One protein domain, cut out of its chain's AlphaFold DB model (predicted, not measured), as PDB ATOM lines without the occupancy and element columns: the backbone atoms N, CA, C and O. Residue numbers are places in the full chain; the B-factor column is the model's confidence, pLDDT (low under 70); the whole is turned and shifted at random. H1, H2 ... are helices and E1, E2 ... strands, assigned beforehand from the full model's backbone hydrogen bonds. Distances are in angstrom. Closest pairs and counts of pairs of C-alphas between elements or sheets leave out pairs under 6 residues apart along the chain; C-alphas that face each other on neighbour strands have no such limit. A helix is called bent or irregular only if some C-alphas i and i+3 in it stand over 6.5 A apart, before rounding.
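Overview. This is residues 7 to 179 of the 499 residues of the protein "Plasmid replication protein Rep and AAA-class ATPase domain protein" of Streptococcus suis (UniProt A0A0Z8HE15). A twisted slab of five antiparallel strands, in the order E6 E1 E5 E2 E7, makes the core, with H2 and H3 over one face and H4 over the other, while the hairpin E3 E4, residues 66 to 81, sticks out as a long arm. The kinked helix H5 begins beside E7 and runs out past H4. The printed part has 173 residues, with five named helices and seven named strands in the order E1 H1 H2 E2 E3 E4 E5 H3 E6 H4 E7 H5; its class is mixed, helices and strands. It is compact, with a radius of gyration of the C-alphas of 16.9 A, and spans 53 by 39 by 27 A.

Along the chain. E6 is residues 115 to 117, E1 9 to 15, E5 85 to 92 and 23.1 A long, E2 54 to 62 and 23.3 A, E7 149 to 152. C-alpha 9 is at (228.752, 165.582, 235.028). E3 is residues 66 to 71 and E4 76 to 81, 16.3 A. H1 is residues 28 to 32, H2 36 to 49 and 20.0 A, H3 101 to 108, H4 124 to 132. H5, residues 158 to 179, is 27.8 A long and ends at C-alpha 179, (246.799, 170.510, 213.962); it is irregular, C-alphas 164 and 167 being 7.5 A apart, with a kink of 65 degrees near residue 165.

Arrangement. The sheet is twisted, up to 4.1 A off its best plane. Within hydrogen-bond range are N 116 and O 11 of E6 and E1, 2.8 A, N 12 and O 88 of E1 and E5, 2.8 A, N 89 and O 58 of E5 and E2, 2.8 A, and N 57 and O 151 of E2 and E7, 2.8 A. There are three layers, helices on both faces: H2, height over the sheet 8.6 A, and H3, 9.6 A, on the same face, H4, 8.6 A, on the opposite one. E1, H1 H2, E2 and E5, H3, E6 are split strand-helix-strand units, another strand between their two, with right-handed crossovers. H2 and H3 touch at Tyr 46 and Ala 107, C-alphas 5.7 A apart. H1 only just touches H2, only at the corner, with 3 pairs of C-alphas within 8 A. H5 only grazes the sheet, with residues 158 to 159, and is close to but not clearly touching H4. In the hairpin E3 E4, N 67 and O 80 are 2.8 A apart. Every O i to N i+4 pair is within range in H1, H3 and H4, 9 of 10 in H2, 16 of 18 in H5.

Size, cuts and confidence. The C-alphas farthest apart, of Thr 73 and Asp 96, are 55.0 A apart. The printed part has no cut; the links E1 to H1 and H4 to E7 are long. Mean pLDDT of the printed part is 92.1, with residues 75 to 76 under 70.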
ATOM      1  N   LEU A   7     222.356 164.361 234.095       94.62
ATOM      2  CA  LEU A   7     223.776 164.433 233.775       94.62
ATOM      3  C   LEU A   7     224.594 163.639 234.791       94.62
ATOM      4  O   LEU A   7     224.322 163.698 235.981       94.62
ATOM      5  N   SER A   8     225.619 162.921 234.335       94.12
ATOM      6  CA  SER A   8     226.646 162.358 235.226       94.12
ATOM      7  C   SER A   8     227.743 163.373 235.569       94.12
ATOM      8  O   SER A   8     228.498 163.170 236.515       94.12
ATOM      9  N   MET A   9     227.834 164.466 234.807       95.31
ATOM     10  CA  MET A   9     228.752 165.582 235.028       95.31
ATOM     11  C   MET A   9     228.313 166.813 234.226       95.31
ATOM     12  O   MET A   9     227.631 166.676 233.205       95.31
ATOM     13  N   CYS A  10     228.745 167.997 234.645       96.69
ATOM     14  CA  CYS A  10     228.558 169.244 233.904       96.69
ATOM     15  C   CYS A  10     229.690 170.235 234.189       96.69
ATOM     16  O   CYS A  10     230.426 170.072 235.166       96.69
ATOM     17  N   MET A  11     229.812 171.249 233.334       97.62
ATOM     18  CA  MET A  11     230.613 172.438 233.601       97.62
ATOM     19  C   MET A  11     229.680 173.628 233.810       97.62
ATOM     20  O   MET A  11     228.709 173.777 233.074       97.62
ATOM     21  N   ILE A  12     229.962 174.446 234.814       97.81
ATOM     22  CA  ILE A  12     229.257 175.695 235.092       97.81
ATOM     23  C   ILE A  12     230.245 176.831 234.841       97.81
ATOM     24  O   ILE A  12     231.383 176.751 235.300       97.81
ATOM     25  N   THR A  13     229.821 177.877 234.141       95.56
ATOM     26  CA  THR A  13     230.648 179.063 233.882       95.56
ATOM     27  C   THR A  13     229.844 180.310 234.188       95.56
ATOM     28  O   THR A  13     228.748 180.468 233.657       95.56
ATOM     29  N   GLN A  14     230.381 181.217 235.003       94.81
ATOM     30  CA  GLN A  14     229.699 182.477 235.298       94.81
ATOM     31  C   GLN A  14     230.684 183.598 235.639       94.81
ATOM     32  O   GLN A  14     231.727 183.363 236.249       94.81
ATOM     33  N   ALA A  15     230.349 184.825 235.242       93.19
ATOM     34  CA  ALA A  15     231.099 186.027 235.581       93.19
ATOM     35  C   ALA A  15     230.999 186.349 237.079       93.19
ATOM     36  O   ALA A  15     229.948 186.170 237.694       93.19
ATOM     37  N   TRP A  16     232.066 186.900 237.651       93.81
ATOM     38  CA  TRP A  16     232.082 187.398 239.030       93.81
ATOM     39  C   TRP A  16     231.429 188.784 239.121       93.81
ATOM     40  O   TRP A  16     232.059 189.779 239.460       93.81
ATOM     41  N   LEU A  17     230.153 188.843 238.734       91.06
ATOM     42  CA  LEU A  17     229.312 190.034 238.740       91.06
ATOM     43  C   LEU A  17     228.008 189.672 239.447       91.06
ATOM     44  O   LEU A  17     227.214 188.922 238.890       91.06
ATOM     45  N   SER A  18     227.805 190.167 240.669       90.44
ATOM     46  CA  SER A  18     226.641 189.856 241.529       90.44
ATOM     47  C   SER A  18     225.292 189.900 240.804       90.44
ATOM     48  O   SER A  18     224.488 188.987 240.949       90.44
ATOM     49  N   ASN A  19     225.075 190.875 239.919       91.19
ATOM     50  CA  ASN A  19     223.850 191.000 239.117       91.19
ATOM     51  C   ASN A  19     223.583 189.833 238.136       91.19
ATOM     52  O   ASN A  19     222.513 189.781 237.532       91.19
ATOM     53  N   HIS A  20     224.545 188.932 237.926       89.56
ATOM     54  CA  HIS A  20     224.400 187.721 237.110       89.56
ATOM     55  C   HIS A  20     224.078 186.466 237.942       89.56
ATOM     56  O   HIS A  20     223.954 185.374 237.379       89.56
ATOM     57  N   TRP A  21     223.950 186.609 239.262       94.00
ATOM     58  CA  TRP A  21     223.641 185.536 240.201       94.00
ATOM     59  C   TRP A  21     222.295 185.801 240.877       94.00
ATOM     60  O   TRP A  21     221.889 186.945 241.064       94.00
ATOM     61  N   ASP A  22     221.582 184.734 241.229       94.00
ATOM     62  CA  ASP A  22     220.343 184.834 242.000       94.00
ATOM     63  C   ASP A  22     220.638 185.326 243.426       94.00
ATOM     64  O   ASP A  22     221.217 184.593 244.232       94.00
ATOM     65  N   SER A  23     220.222 186.555 243.739       92.00
ATOM     66  CA  SER A  23     220.461 187.217 245.027       92.00
ATOM     67  C   SER A  23     219.777 186.539 246.217       92.00
ATOM     68  O   SER A  23     220.140 186.803 247.360       92.00
ATOM     69  N   GLU A  24     218.779 185.674 245.993       92.50
ATOM     70  CA  GLU A  24     218.177 184.887 247.080       92.50
ATOM     71  C   GLU A  24     219.071 183.711 247.497       92.50
ATOM     72  O   GLU A  24     218.979 183.219 248.623       92.50
ATOM     73  N   LYS A  25     219.953 183.262 246.597       92.31
ATOM     74  CA  LYS A  25     220.886 182.150 246.826       92.31
ATOM     75  C   LYS A  25     222.300 182.636 247.118       92.31
ATOM     76  O   LYS A  25     222.990 182.065 247.960       92.31
ATOM     77  N   TRP A  26     222.746 183.685 246.439       95.56
ATOM     78  CA  TRP A  26     224.129 184.136 246.473       95.56
ATOM     79  C   TRP A  26     224.258 185.468 247.198       95.56
ATOM     80  O   TRP A  26     223.468 186.382 247.001       95.56
ATOM     81  N   ASN A  27     225.277 185.566 248.051       95.06
ATOM     82  CA  ASN A  27     225.628 186.816 248.705       95.06
ATOM     83  C   ASN A  27     226.521 187.639 247.766       95.06
ATOM     84  O   ASN A  27     227.511 187.121 247.245       95.06
ATOM     85  N   ASP A  28     226.185 188.913 247.576       93.81
ATOM     86  CA  ASP A  28     226.885 189.786 246.632       93.81
ATOM     87  C   ASP A  28     228.370 189.971 246.965       93.81
ATOM     88  O   ASP A  28     229.189 190.017 246.047       93.81
ATOM     89  N   ASP A  29     228.744 190.030 248.246       93.50
ATOM     90  CA  ASP A  29     230.142 190.187 248.656       93.50
ATOM     91  C   ASP A  29     230.962 188.937 248.315       93.50
ATOM     92  O   ASP A  29     232.099 189.059 247.855       93.50
ATOM     93  N   ASP A  30     230.392 187.738 248.471       92.75
ATOM     94  CA  ASP A  30     231.054 186.483 248.091       92.75
ATOM     95  C   ASP A  30     231.357 186.447 246.582       92.75
ATOM     96  O   ASP A  30     232.433 186.005 246.168       92.75
ATOM     97  N   ILE A  31     230.418 186.929 245.760       95.19
ATOM     98  CA  ILE A  31     230.551 186.959 244.300       95.19
ATOM     99  C   ILE A  31     231.503 188.070 243.850       95.19
ATOM    100  O   ILE A  31     232.421 187.814 243.074       95.19
ATOM    101  N   ASN A  32     231.317 189.298 244.334       92.62
ATOM    102  CA  ASN A  32     232.110 190.452 243.904       92.62
ATOM    103  C   ASN A  32     233.585 190.334 244.336       92.62
ATOM    104  O   ASN A  32     234.463 190.829 243.634       92.62
ATOM    105  N   ASN A  33     233.872 189.641 245.447       93.25
ATOM    106  CA  ASN A  33     235.242 189.327 245.876       93.25
ATOM    107  C   ASN A  33     235.794 188.023 245.269       93.25
ATOM    108  O   ASN A  33     236.886 187.594 245.644       93.25
ATOM    109  N   ALA A  34     235.052 187.375 244.363       93.75
ATOM    110  CA  ALA A  34     235.417 186.106 243.738       93.75
ATOM    111  C   ALA A  34     235.850 185.028 244.754       93.75
ATOM    112  O   ALA A  34     236.884 184.374 244.582       93.75
ATOM    113  N   ASN A  35     235.068 184.836 245.828       96.25
ATOM    114  CA  ASN A  35     235.355 183.870 246.893       96.25
ATOM    115  C   ASN A  35     235.148 182.423 246.407       96.25
ATOM    116  O   ASN A  35     234.159 181.749 246.707       96.25
ATOM    117  N   LEU A  36     236.116 181.949 245.624       97.25
ATOM    118  CA  LEU A  36     236.057 180.695 244.889       97.25
ATOM    119  C   LEU A  36     235.818 179.490 245.800       97.25
ATOM    120  O   LEU A  36     235.023 178.615 245.453       97.25
ATOM    121  N   SER A  37     236.480 179.439 246.958       96.94
ATOM    122  CA  SER A  37     236.362 178.318 247.894       96.94
ATOM    123  C   SER A  37     234.940 178.165 248.416       96.94
ATOM    124  O   SER A  37     234.364 177.078 248.339       96.94
ATOM    125  N   LEU A  38     234.353 179.270 248.874       96.81
ATOM    126  CA  LEU A  38     232.996 179.284 249.402       96.81
ATOM    127  C   LEU A  38     231.964 178.958 248.320       96.81
ATOM    128  O   LEU A  38     231.059 178.159 248.545       96.81
ATOM    129  N   VAL A  39     232.120 179.529 247.127       97.38
ATOM    130  CA  VAL A  39     231.185 179.313 246.017       97.38
ATOM    131  C   VAL A  39     231.237 177.872 245.513       97.38
ATOM    132  O   VAL A  39     230.196 177.256 245.288       97.38
ATOM    133  N   THR A  40     232.435 177.289 245.422       98.12
ATOM    134  CA  THR A  40     232.619 175.871 245.064       98.12
ATOM    135  C   THR A  40     231.949 174.950 246.086       98.12
ATOM    136  O   THR A  40     231.306 173.974 245.704       98.12
ATOM    137  N   GLN A  41     232.043 175.271 247.379       97.81
ATOM    138  CA  GLN A  41     231.363 174.521 248.433       97.81
ATOM    139  C   GLN A  41     229.833 174.653 248.343       97.81
ATOM    140  O   GLN A  41     229.137 173.637 248.335       97.81
ATOM    141  N   LYS A  42     229.310 175.875 248.180       97.50
ATOM    142  CA  LYS A  42     227.868 176.130 248.027       97.50
ATOM    143  C   LYS A  42     227.265 175.416 246.816       97.50
ATOM    144  O   LYS A  42     226.156 174.899 246.908       97.50
ATOM    145  N   PHE A  43     227.993 175.303 245.700       97.62
ATOM    146  CA  PHE A  43     227.533 174.490 244.567       97.62
ATOM    147  C   PHE A  43     227.270 173.033 244.968       97.62
ATOM    148  O   PHE A  43     226.251 172.464 244.576       97.62
ATOM    149  N   VAL A  44     228.156 172.424 245.762       97.81
ATOM    150  CA  VAL A  44     227.967 171.050 246.257       97.81
ATOM    151  C   VAL A  44     226.752 170.966 247.175       97.81
ATOM    152  O   VAL A  44     225.974 170.020 247.050       97.81
ATOM    153  N   GLU A  45     226.568 171.945 248.059       97.62
ATOM    154  CA  GLU A  45     225.443 172.015 248.998       97.62
ATOM    155  C   GLU A  45     224.105 172.138 248.257       97.62
ATOM    156  O   GLU A  45     223.272 171.239 248.366       97.62
ATOM    157  N   TYR A  46     223.937 173.149 247.398       98.00
ATOM    158  CA  TYR A  46     222.691 173.379 246.658       98.00
ATOM    159  C   TYR A  46     222.303 172.217 245.745       98.00
ATOM    160  O   TYR A  46     221.129 171.859 245.640       98.00
ATOM    161  N   LEU A  47     223.279 171.593 245.082       97.88
ATOM    162  CA  LEU A  47     223.007 170.430 244.239       97.88
ATOM    163  C   LEU A  47     222.630 169.203 245.073       97.88
ATOM    164  O   LEU A  47     221.765 168.428 244.661       97.88
ATOM    165  N   SER A  48     223.248 169.037 246.243       97.00
ATOM    166  CA  SER A  48     222.932 167.941 247.165       97.00
ATOM    167  C   SER A  48     221.538 168.103 247.780       97.00
ATOM    168  O   SER A  48     220.782 167.133 247.830       97.00
ATOM    169  N   GLU A  49     221.154 169.321 248.170       97.38
ATOM    170  CA  GLU A  49     219.805 169.662 248.650       97.38
ATOM    171  C   GLU A  49     218.731 169.437 247.578       97.38
ATOM    172  O   GLU A  49     217.633 168.968 247.878       97.38
ATOM    173  N   ALA A  50     219.067 169.678 246.308       96.56
ATOM    174  CA  ALA A  50     218.211 169.364 245.167       96.56
ATOM    175  C   ALA A  50     218.132 167.853 244.840       96.56
ATOM    176  O   ALA A  50     217.453 167.457 243.890       96.56
ATOM    177  N   GLY A  51     218.799 166.995 245.622       95.88
ATOM    178  CA  GLY A  51     218.729 165.537 245.516       95.88
ATOM    179  C   GLY A  51     219.796 164.900 244.622       95.88
ATOM    180  O   GLY A  51     219.644 163.733 244.246       95.88
ATOM    181  N   ALA A  52     220.853 165.632 244.259       96.94
ATOM    182  CA  ALA A  52     222.002 165.070 243.555       96.94
ATOM    183  C   ALA A  52     222.996 164.409 244.522       96.94
ATOM    184  O   ALA A  52     223.212 164.873 245.636       96.94
ATOM    185  N   GLU A  53     223.695 163.373 244.067       97.19
ATOM    186  CA  GLU A  53     224.858 162.834 244.778       97.19
ATOM    187  C   GLU A  53     226.142 163.367 244.136       97.19
ATOM    188  O   GLU A  53     226.675 162.782 243.188       97.19
ATOM    189  N   VAL A  54     226.618 164.516 244.618       97.38
ATOM    190  CA  VAL A  54     227.861 165.135 244.137       97.38
ATOM    191  C   VAL A  54     229.065 164.427 244.760       97.38
ATOM    192  O   VAL A  54     229.199 164.379 245.985       97.38
ATOM    193  N   VAL A  55     229.951 163.890 243.917       97.38
ATOM    194  CA  VAL A  55     231.182 163.200 244.354       97.38
ATOM    195  C   VAL A  55     232.424 164.078 244.238       97.38
ATOM    196  O   VAL A  55     233.377 163.874 244.992       97.38
ATOM    197  N   ALA A  56     232.395 165.066 243.338       97.69
ATOM    198  CA  ALA A  56     233.422 166.091 243.228       97.69
ATOM    199  C   ALA A  56     232.900 167.386 242.597       97.69
ATOM    200  O   ALA A  56     232.077 167.354 241.678       97.69
ATOM    201  N   CYS A  57     233.456 168.507 243.039       98.25
ATOM    202  CA  CYS A  57     233.374 169.801 242.382       98.25
ATOM    203  C   CYS A  57     234.764 170.449 242.356       98.25
ATOM    204  O   CYS A  57     235.429 170.523 243.390       98.25
ATOM    205  N   TYR A  58     235.198 170.904 241.180       98.50
ATOM    206  CA  TYR A  58     236.476 171.595 240.989       98.50
ATOM    207  C   TYR A  58     236.226 172.984 240.425       98.50
ATOM    208  O   TYR A  58     235.672 173.080 239.332       98.50
ATOM    209  N   GLY A  59     236.620 174.026 241.150       98.06
ATOM    210  CA  GLY A  59     236.417 175.423 240.768       98.06
ATOM    211  C   GLY A  59     237.728 176.143 240.473       98.06
ATOM    212  O   GLY A  59     238.714 175.917 241.168       98.06
ATOM    213  N   ILE A  60     237.739 177.036 239.485       98.25
ATOM    214  CA  ILE A  60     238.844 177.970 239.213       98.25
ATOM    215  C   ILE A  60     238.297 179.341 238.815       98.25
ATOM    216  O   ILE A  60     237.259 179.428 238.157       98.25
ATOM    217  N   THR A  61     239.024 180.402 239.155       97.62
ATOM    218  CA  THR A  61     238.792 181.748 238.621       97.62
ATOM    219  C   THR A  61     239.736 182.017 237.451       97.62
ATOM    220  O   THR A  61     240.951 181.888 237.581       97.62
ATOM    221  N   HIS A  62     239.181 182.396 236.301       94.44
ATOM    222  CA  HIS A  62     239.929 182.867 235.137       94.44
ATOM    223  C   HIS A  62     240.067 184.390 235.194       94.44
ATOM    224  O   HIS A  62     239.138 185.127 234.859       94.44
ATOM    225  N   ASP A  63     241.235 184.847 235.643       92.31
ATOM    226  CA  ASP A  63     241.589 186.251 235.895       92.31
ATOM    227  C   ASP A  63     242.679 186.804 234.960       92.31
ATOM    228  O   ASP A  63     242.939 188.004 234.948       92.31
ATOM    229  N   ARG A  64     243.316 185.935 234.168       91.56
ATOM    230  CA  ARG A  64     244.485 186.251 233.325       91.56
ATOM    231  C   ARG A  64     244.242 186.009 231.837       91.56
ATOM    232  O   ARG A  64     245.162 186.070 231.024       91.56
ATOM    233  N   ASP A  65     242.998 185.734 231.471       85.50
ATOM    234  CA  ASP A  65     242.595 185.557 230.083       85.50
ATOM    235  C   ASP A  65     242.555 186.895 229.339       85.50
ATOM    236  O   ASP A  65     242.008 187.875 229.839       85.50
ATOM    237  N   THR A  66     243.043 186.912 228.098       86.06
ATOM    238  CA  THR A  66     242.969 188.073 227.200       86.06
ATOM    239  C   THR A  66     242.128 187.776 225.959       86.06
ATOM    240  O   THR A  66     241.807 186.623 225.642       86.06
ATOM    241  N   ARG A  67     241.716 188.836 225.266       82.75
ATOM    242  CA  ARG A  67     241.063 188.810 223.956       82.75
ATOM    243  C   ARG A  67     241.649 189.911 223.076       82.75
ATOM    244  O   ARG A  67     241.997 190.973 223.582       82.75
ATOM    245  N   GLU A  68     241.713 189.677 221.774       82.38
ATOM    246  CA  GLU A  68     242.025 190.733 220.814       82.38
ATOM    247  C   GLU A  68     240.768 191.545 220.509       82.38
ATOM    248  O   GLU A  68     239.707 190.990 220.211       82.38
ATOM    249  N   VAL A  69     240.887 192.865 220.593       77.69
ATOM    250  CA  VAL A  69     239.830 193.811 220.245       77.69
ATOM    251  C   VAL A  69     240.406 194.826 219.276       77.69
ATOM    252  O   VAL A  69     241.512 195.329 219.465       77.69
ATOM    253  N   TRP A  70     239.666 195.111 218.209       76.06
ATOM    254  CA  TRP A  70     240.034 196.178 217.290       76.06
ATOM    255  C   TRP A  70     239.965 197.524 218.012       76.06
ATOM    256  O   TRP A  70     238.910 197.903 218.524       76.06
ATOM    257  N   ASN A  71     241.079 198.251 218.042       77.88
ATOM    258  CA  ASN A  71     241.134 199.588 218.605       77.88
ATOM    259  C   ASN A  71     241.170 200.623 217.480       77.88
ATOM    260  O   ASN A  71     242.167 200.801 216.777       77.88
ATOM    261  N   ASP A  72     240.065 201.353 217.352       72.12
ATOM    262  CA  ASP A  72     239.878 202.348 216.300       72.12
ATOM    263  C   ASP A  72     240.829 203.547 216.373       72.12
ATOM    264  O   ASP A  72     240.989 204.234 215.362       72.12
ATOM    265  N   THR A  73     241.458 203.791 217.526       77.94
ATOM    266  CA  THR A  73     242.403 204.900 217.732       77.94
ATOM    267  C   THR A  73     243.775 204.549 217.172       77.94
ATOM    268  O   THR A  73     244.363 205.341 216.442       77.94
ATOM    269  N   VAL A  74     244.274 203.349 217.480       77.44
ATOM    270  CA  VAL A  74     245.590 202.881 217.007       77.44
ATOM    271  C   VAL A  74     245.526 202.156 215.662       77.44
ATOM    272  O   VAL A  74     246.566 201.808 215.112       77.44
ATOM    273  N   LYS A  75     244.317 201.951 215.115       68.62
ATOM    274  CA  LYS A  75     244.067 201.222 213.859       68.62
ATOM    275  C   LYS A  75     244.757 199.856 213.835       68.62
ATOM    276  O   LYS A  75     245.284 199.424 212.812       68.62
ATOM    277  N   SER A  76     244.734 199.182 214.980       62.66
ATOM    278  CA  SER A  76     245.282 197.844 215.161       62.66
ATOM    279  C   SER A  76     244.487 197.066 216.209       62.66
ATOM    280  O   SER A  76     243.695 197.633 216.969       62.66
ATOM    281  N   TYR A  77     244.690 195.750 216.246       73.81
ATOM    282  CA  TYR A  77     244.186 194.908 217.324       73.81
ATOM    283  C   TYR A  77     245.037 195.101 218.583       73.81
ATOM    284  O   TYR A  77     246.266 195.106 218.519       73.81
ATOM    285  N   VAL A  78     244.373 195.256 219.728       78.06
ATOM    286  CA  VAL A  78     245.002 195.321 221.051       78.06
ATOM    287  C   VAL A  78     244.491 194.184 221.925       78.06
ATOM    288  O   VAL A  78     243.342 193.756 221.805       78.06
ATOM    289  N   LEU A  79     245.350 193.690 222.815       82.38
ATOM    290  CA  LEU A  79     244.982 192.672 223.792       82.38
ATOM    291  C   LEU A  79     244.330 193.330 225.011       82.38
ATOM    292  O   LEU A  79     244.971 194.098 225.724       82.38
ATOM    293  N   GLU A  80     243.072 192.989 225.272       84.06
ATOM    294  CA  GLU A  80     242.338 193.385 226.475       84.06
ATOM    295  C   GLU A  80     242.119 192.178 227.398       84.06
ATOM    296  O   GLU A  80     241.825 191.083 226.908       84.06
ATOM    297  N   PRO A  81     242.183 192.343 228.731       83.88
ATOM    298  CA  PRO A  81     241.738 191.316 229.666       83.88
ATOM    299  C   PRO A  81     240.255 190.974 229.465       83.88
ATOM    300  O   PRO A  81     239.416 191.851 229.246       83.88
ATOM    301  N   LYS A  82     239.907 189.690 229.559       84.12
ATOM    302  CA  LYS A  82     238.507 189.268 229.661       84.12
ATOM    303  C   LYS A  82     237.947 189.648 231.029       84.12
ATOM    304  O   LYS A  82     238.683 189.827 231.994       84.12
ATOM    305  N   HIS A  83     236.619 189.728 231.112       83.62
ATOM    306  CA  HIS A  83     235.952 189.886 232.399       83.62
ATOM    307  C   HIS A  83     236.277 188.698 233.316       83.62
ATOM    308  O   HIS A  83     236.361 187.554 232.861       83.62
ATOM    309  N   LEU A  84     236.437 188.989 234.604       91.31
ATOM    310  CA  LEU A  84     236.701 188.000 235.642       91.31
ATOM    311  C   LEU A  84     235.526 187.013 235.719       91.31
ATOM    312  O   LEU A  84     234.373 187.416 235.884       91.31
ATOM    313  N   HIS A  85     235.800 185.718 235.581       94.69
ATOM    314  CA  HIS A  85     234.766 184.680 235.602       94.69
ATOM    315  C   HIS A  85     235.286 183.380 236.214       94.69
ATOM    316  O   HIS A  85     236.489 183.135 236.245       94.69
ATOM    317  N   GLY A  86     234.382 182.558 236.737       96.25
ATOM    318  CA  GLY A  86     234.696 181.250 237.294       96.25
ATOM    319  C   GLY A  86     234.232 180.110 236.393       96.25
ATOM    320  O   GLY A  86     233.251 180.239 235.655       96.25
ATOM    321  N   HIS A  87     234.942 178.987 236.478       97.94
ATOM    322  CA  HIS A  87     234.554 177.710 235.883       97.94
ATOM    323  C   HIS A  87     234.512 176.635 236.956       97.94
ATOM    324  O   HIS A  87     235.440 176.525 237.758       97.94
ATOM    325  N   TRP A  88     233.479 175.797 236.922       98.44
ATOM    326  CA  TRP A  88     233.307 174.678 237.841       98.44
ATOM    327  C   TRP A  88     233.001 173.394 237.094       98.44
ATOM    328  O   TRP A  88     232.074 173.350 236.294       98.44
ATOM    329  N   VAL A  89     233.733 172.324 237.387       98.31
ATOM    330  CA  VAL A  89     233.414 170.974 236.911       98.31
ATOM    331  C   VAL A  89     232.765 170.202 238.044       98.31
ATOM    332  O   VAL A  89     233.403 169.962 239.067       98.31
ATOM    333  N   VAL A  90     231.518 169.780 237.851       97.94
ATOM    334  CA  VAL A  90     230.765 168.979 238.823       97.94
ATOM    335  C   VAL A  90     230.637 167.550 238.313       97.94
ATOM    336  O   VAL A  90     230.201 167.329 237.179       97.94
ATOM    337  N   LYS A  91     230.972 166.573 239.160       96.94
ATOM    338  CA  LYS A  91     230.776 165.142 238.908       96.94
ATOM    339  C   LYS A  91     229.773 164.564 239.899       96.94
ATOM    340  O   LYS A  91     229.905 164.738 241.112       96.94
ATOM    341  N   PHE A  92     228.799 163.832 239.370       96.62
ATOM    342  CA  PHE A  92     227.817 163.086 240.152       96.62
ATOM    343  C   PHE A  92     228.219 161.609 240.238       96.62
ATOM    344  O   PHE A  92     228.923 161.106 239.359       96.62
ATOM    345  N   ALA A  93     227.758 160.904 241.275       95.50
ATOM    346  CA  ALA A  93     228.075 159.486 241.491       95.50
ATOM    347  C   ALA A  93     227.715 158.607 240.279       95.50
ATOM    348  O   ALA A  93     228.436 157.678 239.918       95.50
ATOM    349  N   SER A  94     226.610 158.935 239.612       92.81
ATOM    350  CA  SER A  94     226.146 158.290 238.387       92.81
ATOM    351  C   SER A  94     225.146 159.191 237.657       92.81
ATOM    352  O   SER A  94     224.733 160.237 238.161       92.81
ATOM    353  N   LYS A  95     224.719 158.785 236.454       92.25
ATOM    354  CA  LYS A  95     223.718 159.534 235.678       92.25
ATOM    355  C   LYS A  95     222.370 159.612 236.412       92.25
ATOM    356  O   LYS A  95     221.736 160.658 236.407       92.25
ATOM    357  N   ASP A  96     221.932 158.536 237.061       93.94
ATOM    358  CA  ASP A  96     220.669 158.479 237.812       93.94
ATOM    359  C   ASP A  96     220.710 159.268 239.130       93.94
ATOM    360  O   ASP A  96     219.676 159.795 239.554       93.94
ATOM    361  N   LYS A  97     221.899 159.420 239.722       95.56
ATOM    362  CA  LYS A  97     222.155 160.238 240.916       95.56
ATOM    363  C   LYS A  97     222.455 161.704 240.616       95.56
ATOM    364  O   LYS A  97     222.631 162.494 241.537       95.56
ATOM    365  N   GLY A  98     222.509 162.079 239.344       95.50
ATOM    366  CA  GLY A  98     222.591 163.469 238.932       95.50
ATOM    367  C   GLY A  98     221.226 164.141 238.803       95.50
ATOM    368  O   GLY A  98     220.170 163.602 239.163       95.50
ATOM    369  N   LEU A  99     221.267 165.326 238.210       96.38
ATOM    370  CA  LEU A  99     220.116 166.176 237.929       96.38
ATOM    371  C   LEU A  99     220.017 166.457 236.432       96.38
ATOM    372  O   LEU A  99     220.987 166.295 235.685       96.38
ATOM    373  N   THR A 100     218.832 166.850 235.967       96.25
ATOM    374  CA  THR A 100     218.719 167.399 234.611       96.25
ATOM    375  C   THR A 100     219.388 168.767 234.561       96.25
ATOM    376  O   THR A 100     219.512 169.433 235.581       96.25
ATOM    377  N   LEU A 101     219.783 169.219 233.371       95.56
ATOM    378  CA  LEU A 101     220.383 170.546 233.201       95.56
ATOM    379  C   LEU A 101     219.498 171.660 233.791       95.56
ATOM    380  O   LEU A 101     220.003 172.544 234.472       95.56
ATOM    381  N   SER A 102     218.180 171.574 233.586       95.06
ATOM    382  CA  SER A 102     217.226 172.536 234.147       95.06
ATOM    383  C   SER A 102     217.162 172.470 235.672       95.06
ATOM    384  O   SER A 102     217.083 173.508 236.316       95.06
ATOM    385  N   ASP A 103     217.200 171.268 236.252       96.81
ATOM    386  CA  ASP A 103     217.175 171.110 237.708       96.81
ATOM    387  C   ASP A 103     218.487 171.629 238.337       96.81
ATOM    388  O   ASP A 103     218.445 172.238 239.399       96.81
ATOM    389  N   ILE A 104     219.635 171.463 237.662       97.50
ATOM    390  CA  ILE A 104     220.923 172.056 238.075       97.50
ATOM    391  C   ILE A 104     220.821 173.583 238.056       97.50
ATOM    392  O   ILE A 104     221.156 174.214 239.050       97.50
ATOM    393  N   ALA A 105     220.319 174.161 236.959       96.31
ATOM    394  CA  ALA A 105     220.130 175.605 236.782       96.31
ATOM    395  C   ALA A 105     219.327 176.220 237.936       96.31
ATOM    396  O   ALA A 105     219.780 177.153 238.596       96.31
ATOM    397  N   VAL A 106     218.173 175.618 238.234       96.81
ATOM    398  CA  VAL A 106     217.298 176.038 239.334       96.81
ATOM    399  C   VAL A 106     217.977 175.858 240.691       96.81
ATOM    400  O   VAL A 106     217.929 176.764 241.523       96.81
ATOM    401  N   ALA A 107     218.631 174.716 240.927       96.88
ATOM    402  CA  ALA A 107     219.294 174.439 242.198       96.88
ATOM    403  C   ALA A 107     220.343 175.504 242.530       96.88
ATOM    404  O   ALA A 107     220.377 176.004 243.654       96.88
ATOM    405  N   VAL A 108     221.142 175.903 241.541       96.50
ATOM    406  CA  VAL A 108     222.249 176.843 241.736       96.50
ATOM    407  C   VAL A 108     221.883 178.301 241.453       96.50
ATOM    408  O   VAL A 108     222.740 179.163 241.593       96.50
ATOM    409  N   GLY A 109     220.640 178.601 241.064       95.06
ATOM    410  CA  GLY A 109     220.206 179.977 240.793       95.06
ATOM    411  C   GLY A 109     220.870 180.602 239.567       95.06
ATOM    412  O   GLY A 109     221.200 181.784 239.578       95.06
ATOM    413  N   LEU A 110     221.124 179.806 238.526       95.06
ATOM    414  CA  LEU A 110     221.718 180.272 237.274       95.06
ATOM    415  C   LEU A 110     220.820 179.920 236.096       95.06
ATOM    416  O   LEU A 110     220.084 178.936 236.114       95.06
ATOM    417  N   ALA A 111     220.906 180.709 235.031       91.12
ATOM    418  CA  ALA A 111     220.186 180.402 233.809       91.12
ATOM    419  C   ALA A 111     220.816 179.188 233.079       91.12
ATOM    420  O   ALA A 111     222.042 179.035 233.087       91.12
ATOM    421  N   PRO A 112     220.019 178.327 232.414       91.81
ATOM    422  CA  PRO A 112     220.491 177.082 231.798       91.81
ATOM    423  C   PRO A 112     221.691 177.211 230.847       91.81
ATOM    424  O   PRO A 112     222.485 176.281 230.746       91.81
ATOM    425  N   GLN A 113     221.847 178.344 230.154       92.62
ATOM    426  CA  GLN A 113     222.949 178.577 229.212       92.62
ATOM    427  C   GLN A 113     224.337 178.625 229.865       92.62
ATOM    428  O   GLN A 113     225.335 178.477 229.166       92.62
ATOM    429  N   PHE A 114     224.408 178.818 231.184       94.25
ATOM    430  CA  PHE A 114     225.658 178.812 231.948       94.25
ATOM    431  C   PHE A 114     226.092 177.402 232.368       94.25
ATOM    432  O   PHE A 114     227.097 177.250 233.060       94.25
ATOM    433  N   ILE A 115     225.339 176.371 231.966       96.19
ATOM    434  CA  ILE A 115     225.608 174.970 232.287       96.19
ATOM    435  C   ILE A 115     225.852 174.197 230.993       96.19
ATOM    436  O   ILE A 115     224.953 173.998 230.175       96.19
ATOM    437  N   GLU A 116     227.069 173.692 230.829       94.19
ATOM    438  CA  GLU A 116     227.481 172.902 229.677       94.19
ATOM    439  C   GLU A 116     227.478 171.398 230.001       94.19
ATOM    440  O   GLU A 116     228.007 170.934 231.019       94.19
ATOM    441  N   LYS A 117     226.897 170.596 229.099       93.38
ATOM    442  CA  LYS A 117     226.976 169.127 229.154       93.38
ATOM    443  C   LYS A 117     228.335 168.657 228.631       93.38
ATOM    444  O   LYS A 117     228.840 169.182 227.643       93.38
ATOM    445  N   ALA A 118     228.885 167.592 229.210       89.44
ATOM    446  CA  ALA A 118     230.084 166.969 228.653       89.44
ATOM    447  C   ALA A 118     229.844 166.488 227.216       89.44
ATOM    448  O   ALA A 118     228.819 165.870 226.914       89.44
ATOM    449  N   LYS A 119     230.824 166.732 226.335       85.88
ATOM    450  CA  LYS A 119     230.795 166.180 224.978       85.88
ATOM    451  C   LYS A 119     230.698 164.648 225.039       85.88
ATOM    452  O   LYS A 119     231.343 164.042 225.902       85.88
ATOM    453  N   PRO A 120     229.944 164.009 224.125       77.62
ATOM    454  CA  PRO A 120     229.808 162.559 224.105       77.62
ATOM    455  C   PRO A 120     231.167 161.849 224.025       77.62
ATOM    456  O   PRO A 120     232.047 162.245 223.260       77.62
ATOM    457  N   GLY A 121     231.317 160.763 224.786       82.12
ATOM    458  CA  GLY A 121     232.483 159.880 224.738       82.12
ATOM    459  C   GLY A 121     233.287 159.819 226.039       82.12
ATOM    460  O   GLY A 121     233.121 160.620 226.956       82.12
ATOM    461  N   ARG A 122     234.206 158.847 226.107       83.88
ATOM    462  CA  ARG A 122     234.972 158.517 227.326       83.88
ATOM    463  C   ARG A 122     235.890 159.631 227.847       83.88
ATOM    464  O   ARG A 122     236.374 159.539 228.966       83.88
ATOM    465  N   TYR A 123     236.154 160.654 227.034       88.25
ATOM    466  CA  TYR A 123     237.064 161.758 227.355       88.25
ATOM    467  C   TYR A 123     236.349 163.045 227.782       88.25
ATOM    468  O   TYR A 123     237.022 164.040 228.030       88.25
ATOM    469  N   GLY A 124     235.010 163.059 227.854       89.88
ATOM    470  CA  GLY A 124     234.247 164.269 228.188       89.88
ATOM    471  C   GLY A 124     234.696 164.904 229.508       89.88
ATOM    472  O   GLY A 124     235.009 166.091 229.545       89.88
ATOM    473  N   TYR A 125     234.836 164.081 230.549       93.44
ATOM    474  CA  TYR A 125     235.280 164.519 231.871       93.44
ATOM    475  C   TYR A 125     236.729 165.034 231.885       93.44
ATOM    476  O   TYR A 125     236.996 166.128 232.371       93.44
ATOM    477  N   ASP A 126     237.661 164.280 231.290       94.12
ATOM    478  CA  ASP A 126     239.078 164.667 231.187       94.12
ATOM    479  C   ASP A 126     239.258 165.987 230.424       94.12
ATOM    480  O   ASP A 126     240.102 166.807 230.777       94.12
ATOM    481  N   ASN A 127     238.442 166.222 229.394       93.25
ATOM    482  CA  ASN A 127     238.475 167.468 228.638       93.25
ATOM    483  C   ASN A 127     238.015 168.661 229.482       93.25
ATOM    484  O   ASN A 127     238.718 169.668 229.489       93.25
ATOM    485  N   MET A 128     236.912 168.525 230.225       95.62
ATOM    486  CA  MET A 128     236.437 169.552 231.161       95.62
ATOM    487  C   MET A 128     237.488 169.872 232.232       95.62
ATOM    488  O   MET A 128     237.809 171.035 232.451       95.62
ATOM    489  N   LEU A 129     238.099 168.846 232.834       96.81
ATOM    490  CA  LEU A 129     239.159 169.026 233.831       96.81
ATOM    491  C   LEU A 129     240.392 169.726 233.252       96.81
ATOM    492  O   LEU A 129     240.924 170.645 233.870       96.81
ATOM    493  N   SER A 130     240.833 169.327 232.054       95.75
ATOM    494  CA  SER A 130     241.979 169.956 231.388       95.75
ATOM    495  C   SER A 130     241.710 171.406 230.975       95.75
ATOM    496  O   SER A 130     242.651 172.187 230.847       95.75
ATOM    497  N   TYR A 131     240.438 171.760 230.764       94.88
ATOM    498  CA  TYR A 131     240.022 173.101 230.366       94.88
ATOM    499  C   TYR A 131     240.128 174.103 231.516       94.88
ATOM    500  O   TYR A 131     240.503 175.241 231.260       94.88
ATOM    501  N   LEU A 132     239.900 173.671 232.767       96.62
ATOM    502  CA  LEU A 132     240.026 174.531 233.951       96.62
ATOM    503  C   LEU A 132     241.365 175.274 233.976       96.62
ATOM    504  O   LEU A 132     241.378 176.468 234.229       96.62
ATOM    505  N   ILE A 133     242.468 174.605 233.635       96.50
ATOM    506  CA  ILE A 133     243.799 175.230 233.611       96.50
ATOM    507  C   ILE A 133     244.337 175.526 232.205       96.50
ATOM    508  O   ILE A 133     245.524 175.809 232.042       96.50
ATOM    509  N   HIS A 134     243.496 175.397 231.175       93.88
ATOM    510  CA  HIS A 134     243.901 175.482 229.767       93.88
ATOM    511  C   HIS A 134     245.077 174.551 229.404       93.88
ATOM    512  O   HIS A 134     245.931 174.864 228.572       93.88
ATOM    513  N   ALA A 135     245.126 173.348 229.985       92.50
ATOM    514  CA  ALA A 135     246.268 172.438 229.848       92.50
ATOM    515  C   ALA A 135     246.563 172.045 228.389       92.50
ATOM    516  O   ALA A 135     247.711 171.788 228.034       92.50
ATOM    517  N   LYS A 136     245.537 172.011 227.528       89.81
ATOM    518  CA  LYS A 136     245.633 171.605 226.113       89.81
ATOM    519  C   LYS A 136     245.616 172.781 225.124       89.81
ATOM    520  O   LYS A 136     245.802 172.546 223.932       89.81
ATOM    521  N   ASP A 137     245.416 174.009 225.597       86.56
ATOM    522  CA  ASP A 137     245.277 175.211 224.768       86.56
ATOM    523  C   ASP A 137     246.563 176.042 224.886       86.56
ATOM    524  O   ASP A 137     246.898 176.507 225.970       86.56
ATOM    525  N   ALA A 138     247.332 176.170 223.801       82.94
ATOM    526  CA  ALA A 138     248.627 176.863 223.827       82.94
ATOM    527  C   ALA A 138     248.480 178.387 223.692       82.94
ATOM    528  O   ALA A 138     249.354 179.134 224.108       82.94
ATOM    529  N   GLU A 139     247.368 178.819 223.102       81.38
ATOM    530  CA  GLU A 139     247.001 180.209 222.847       81.38
ATOM    531  C   GLU A 139     246.397 180.922 224.066       81.38
ATOM    532  O   GLU A 139     246.261 182.141 224.066       81.38
ATOM    533  N   LYS A 140     246.000 180.169 225.097       85.69
ATOM    534  CA  LYS A 140     245.368 180.710 226.301       85.69
ATOM    535  C   LYS A 140     246.351 180.768 227.461       85.69
ATOM    536  O   LYS A 140     247.310 179.997 227.512       85.69
ATOM    537  N   PHE A 141     246.065 181.631 228.435       88.94
ATOM    538  CA  PHE A 141     246.832 181.666 229.672       88.94
ATOM    539  C   PHE A 141     246.775 180.299 230.370       88.94
ATOM    540  O   PHE A 141     245.696 179.741 230.583       88.94
ATOM    541  N   SER A 142     247.946 179.757 230.704       91.19
ATOM    542  CA  SER A 142     248.080 178.453 231.351       91.19
ATOM    543  C   SER A 142     248.054 178.633 232.867       91.19
ATOM    544  O   SER A 142     249.028 179.112 233.445       91.19
ATOM    545  N   TYR A 143     246.959 178.233 233.509       95.00
ATOM    546  CA  TYR A 143     246.809 178.339 234.964       95.00
ATOM    547  C   TYR A 143     247.563 177.221 235.692       95.00
ATOM    548  O   TYR A 143     247.914 176.188 235.109       95.00
ATOM    549  N   SER A 144     247.809 177.427 236.985       94.88
ATOM    550  CA  SER A 144     248.388 176.406 237.852       94.88
ATOM    551  C   SER A 144     247.310 175.444 238.342       94.88
ATOM    552  O   SER A 144     246.180 175.843 238.605       94.88
ATOM    553  N   ALA A 145     247.666 174.176 238.563       95.44
ATOM    554  CA  ALA A 145     246.777 173.240 239.256       95.44
ATOM    555  C   ALA A 145     246.447 173.697 240.690       95.44
ATOM    556  O   ALA A 145     245.400 173.333 241.215       95.44
ATOM    557  N   ASN A 146     247.310 174.521 241.298       95.56
ATOM    558  CA  ASN A 146     247.080 175.110 242.619       95.56
ATOM    559  C   ASN A 146     246.029 176.228 242.606       95.56
ATOM    560  O   ASN A 146     245.538 176.593 243.669       95.56
ATOM    561  N   ASP A 147     245.675 176.754 241.430       96.62
ATOM    562  CA  ASP A 147     244.617 177.759 241.293       96.62
ATOM    563  C   ASP A 147     243.217 177.109 241.399       96.62
ATOM    564  O   ASP A 147     242.207 177.808 241.473       96.62
ATOM    565  N   VAL A 148     243.140 175.768 241.405       97.94
ATOM    566  CA  VAL A 148     241.888 175.004 241.431       97.94
ATOM    567  C   VAL A 148     241.511 174.594 242.856       97.94
ATOM    568  O   VAL A 148     242.223 173.840 243.520       97.94
ATOM    569  N   VAL A 149     240.323 175.003 243.297       98.19
ATOM    570  CA  VAL A 149     239.691 174.520 244.531       98.19
ATOM    571  C   VAL A 149     239.025 173.175 244.270       98.19
ATOM    572  O   VAL A 149     238.293 173.020 243.298       98.19
ATOM    573  N   SER A 150     239.234 172.209 245.167       98.12
ATOM    574  CA  SER A 150     238.611 170.881 245.105       98.12
ATOM    575  C   SER A 150     237.696 170.653 246.308       98.12
ATOM    576  O   SER A 150     238.154 170.708 247.446       98.12
ATOM    577  N   VAL A 151     236.425 170.332 246.062       97.88
ATOM    578  CA  VAL A 151     235.488 169.815 247.070       97.88
ATOM    579  C   VAL A 151     235.113 168.393 246.665       97.88
ATOM    580  O   VAL A 151     234.360 168.188 245.713       97.88
ATOM    581  N   VAL A 152     235.684 167.400 247.347       96.19
ATOM    582  CA  VAL A 152     235.615 165.981 246.955       96.19
ATOM    583  C   VAL A 152     235.126 165.101 248.105       96.19
ATOM    584  O   VAL A 152     235.391 165.391 249.268       96.19
ATOM    585  N   LYS A 153     234.407 164.016 247.781       90.62
ATOM    586  CA  LYS A 153     234.028 162.966 248.748       90.62
ATOM    587  C   LYS A 153     234.802 161.666 248.526       90.62
ATOM    588  O   LYS A 153     235.454 161.194 249.442       90.62
ATOM    589  N   ASN A 154     234.735 161.106 247.315       83.25
ATOM    590  CA  ASN A 154     235.354 159.823 246.938       83.25
ATOM    591  C   ASN A 154     236.094 159.931 245.596       83.25
ATOM    592  O   ASN A 154     236.093 159.010 244.782       83.25
ATOM    593  N   GLU A 155     236.671 161.096 245.334       93.12
ATOM    594  CA  GLU A 155     237.414 161.403 244.116       93.12
ATOM    595  C   GLU A 155     238.745 162.058 244.511       93.12
ATOM    596  O   GLU A 155     238.802 162.710 245.558       93.12
ATOM    597  N   PRO A 156     239.806 161.887 243.706       95.44
ATOM    598  CA  PRO A 156     241.095 162.526 243.958       95.44
ATOM    599  C   PRO A 156     240.987 164.054 243.905       95.44
ATOM    600  O   PRO A 156     240.175 164.606 243.161       95.44
ATOM    601  N   ALA A 157     241.837 164.752 244.656       96.56
ATOM    602  CA  ALA A 157     241.940 166.205 244.536       96.56
ATOM    603  C   ALA A 157     242.460 166.600 243.138       96.56
ATOM    604  O   ALA A 157     243.153 165.824 242.474       96.56
ATOM    605  N   TYR A 158     242.179 167.824 242.675       97.44
ATOM    606  CA  TYR A 158     242.598 168.250 241.330       97.44
ATOM    607  C   TYR A 158     244.117 168.165 241.118       97.44
ATOM    608  O   TYR A 158     244.572 167.814 240.031       97.44
ATOM    609  N   SER A 159     244.913 168.445 242.154       95.19
ATOM    610  CA  SER A 159     246.376 168.348 242.111       95.19
ATOM    611  C   SER A 159     246.871 166.924 241.821       95.19
ATOM    612  O   SER A 159     247.822 166.752 241.056       95.19
ATOM    613  N   GLU A 160     246.201 165.905 242.362       96.19
ATOM    614  CA  GLU A 160     246.495 164.488 242.115       96.19
ATOM    615  C   GLU A 160     246.107 164.097 240.683       96.19
ATOM    616  O   GLU A 160     246.916 163.520 239.953       96.19
ATOM    617  N   ILE A 161     244.917 164.516 240.231       96.50
ATOM    618  CA  ILE A 161     244.471 164.334 238.839       96.50
ATOM    619  C   ILE A 161     245.479 164.961 237.874       96.50
ATOM    620  O   ILE A 161     245.861 164.342 236.879       96.50
ATOM    621  N   TYR A 162     245.919 166.190 238.152       96.06
ATOM    622  CA  TYR A 162     246.908 166.878 237.336       96.06
ATOM    623  C   TYR A 162     248.223 166.099 237.291       96.06
ATOM    624  O   TYR A 162     248.753 165.897 236.201       96.06
ATOM    625  N   ALA A 163     248.729 165.610 238.427       95.00
ATOM    626  CA  ALA A 163     249.965 164.830 238.471       95.00
ATOM    627  C   ALA A 163     249.897 163.578 237.575       95.00
ATOM    628  O   ALA A 163     250.835 163.305 236.824       95.00
ATOM    629  N   GLU A 164     248.767 162.866 237.577       95.69
ATOM    630  CA  GLU A 164     248.549 161.694 236.720       95.69
ATOM    631  C   GLU A 164     248.366 162.056 235.238       95.69
ATOM    632  O   GLU A 164     248.806 161.333 234.338       95.69
ATOM    633  N   ARG A 165     247.679 163.170 234.958       94.88
ATOM    634  CA  ARG A 165     247.237 163.535 233.603       94.88
ATOM    635  C   ARG A 165     248.173 164.481 232.872       94.88
ATOM    636  O   ARG A 165     248.077 164.550 231.646       94.88
ATOM    637  N   LYS A 166     249.102 165.149 233.562       92.44
ATOM    638  CA  LYS A 166     250.009 166.169 233.010       92.44
ATOM    639  C   LYS A 166     250.642 165.729 231.693       92.44
ATOM    640  O   LYS A 166     250.455 166.394 230.679       92.44
ATOM    641  N   SER A 167     251.279 164.555 231.667       90.69
ATOM    642  CA  SER A 167     251.927 164.038 230.451       90.69
ATOM    643  C   SER A 167     250.938 163.808 229.297       90.69
ATOM    644  O   SER A 167     251.247 164.067 228.132       90.69
ATOM    645  N   ALA A 168     249.723 163.335 229.590       92.94
ATOM    646  CA  ALA A 168     248.692 163.134 228.575       92.94
ATOM    647  C   ALA A 168     248.134 164.467 228.050       92.94
ATOM    648  O   ALA A 168     247.888 164.600 226.847       92.94
ATOM    649  N   TRP A 169     247.953 165.461 228.921       94.88
ATOM    650  CA  TRP A 169     247.482 166.793 228.541       94.88
ATOM    651  C   TRP A 169     248.534 167.577 227.755       94.88
ATOM    652  O   TRP A 169     248.178 168.186 226.752       94.88
ATOM    653  N   GLU A 170     249.819 167.466 228.098       89.56
ATOM    654  CA  GLU A 170     250.935 168.028 227.322       89.56
ATOM    655  C   GLU A 170     251.000 167.436 225.906       89.56
ATOM    656  O   GLU A 170     251.097 168.170 224.921       89.56
ATOM    657  N   LYS A 171     250.842 166.111 225.766       89.25
ATOM    658  CA  LYS A 171     250.711 165.459 224.447       89.25
ATOM    659  C   LYS A 171     249.484 165.964 223.682       89.25
ATOM    660  O   LYS A 171     249.546 166.171 222.470       89.25
ATOM    661  N   GLY A 172     248.369 166.175 224.383       87.50
ATOM    662  CA  GLY A 172     247.153 166.772 223.830       87.50
ATOM    663  C   GLY A 172     247.380 168.194 223.311       87.50
ATOM    664  O   GLY A 172     246.980 168.489 222.184       87.50
ATOM    665  N   ARG A 173     248.081 169.030 224.089       87.88
ATOM    666  CA  ARG A 173     248.495 170.389 223.710       87.88
ATOM    667  C   ARG A 173     249.338 170.359 222.443       87.88
ATOM    668  O   ARG A 173     248.975 170.991 221.459       87.88
ATOM    669  N   ALA A 174     250.392 169.543 222.423       84.38
ATOM    670  CA  ALA A 174     251.266 169.403 221.260       84.38
ATOM    671  C   ALA A 174     250.491 168.993 219.996       84.38
ATOM    672  O   ALA A 174     250.700 169.561 218.925       84.38
ATOM    673  N   LYS A 175     249.542 168.052 220.116       84.94
ATOM    674  CA  LYS A 175     248.692 167.623 218.997       84.94
ATOM    675  C   LYS A 175     247.746 168.728 218.518       84.94
ATOM    676  O   LYS A 175     247.560 168.871 217.310       84.94
ATOM    677  N   LYS A 176     247.143 169.496 219.433       83.56
ATOM    678  CA  LYS A 176     246.259 170.620 219.084       83.56
ATOM    679  C   LYS A 176     247.046 171.727 218.378       83.56
ATOM    680  O   LYS A 176     246.620 172.179 217.319       83.56
ATOM    681  N   THR A 177     248.222 172.082 218.900       80.88
ATOM    682  CA  THR A 177     249.139 173.039 218.267       80.88
ATOM    683  C   THR A 177     249.566 172.566 216.883       80.88
ATOM    684  O   THR A 177     249.450 173.327 215.929       80.88
ATOM    685  N   ALA A 178     249.982 171.302 216.741       77.81
ATOM    686  CA  ALA A 178     250.356 170.741 215.445       77.81
ATOM    687  C   ALA A 178     249.201 170.835 214.441       77.81
ATOM    688  O   ALA A 178     249.407 171.343 213.349       77.81
ATOM    689  N   LYS A 179     247.981 170.439 214.832       79.94
ATOM    690  CA  LYS A 179     246.799 170.510 213.962       79.94
ATOM    691  C   LYS A 179     246.475 171.942 213.514       79.94
ATOM    692  O   LYS A 179     246.041 172.129 212.386       79.94
TER     693      LYS A 179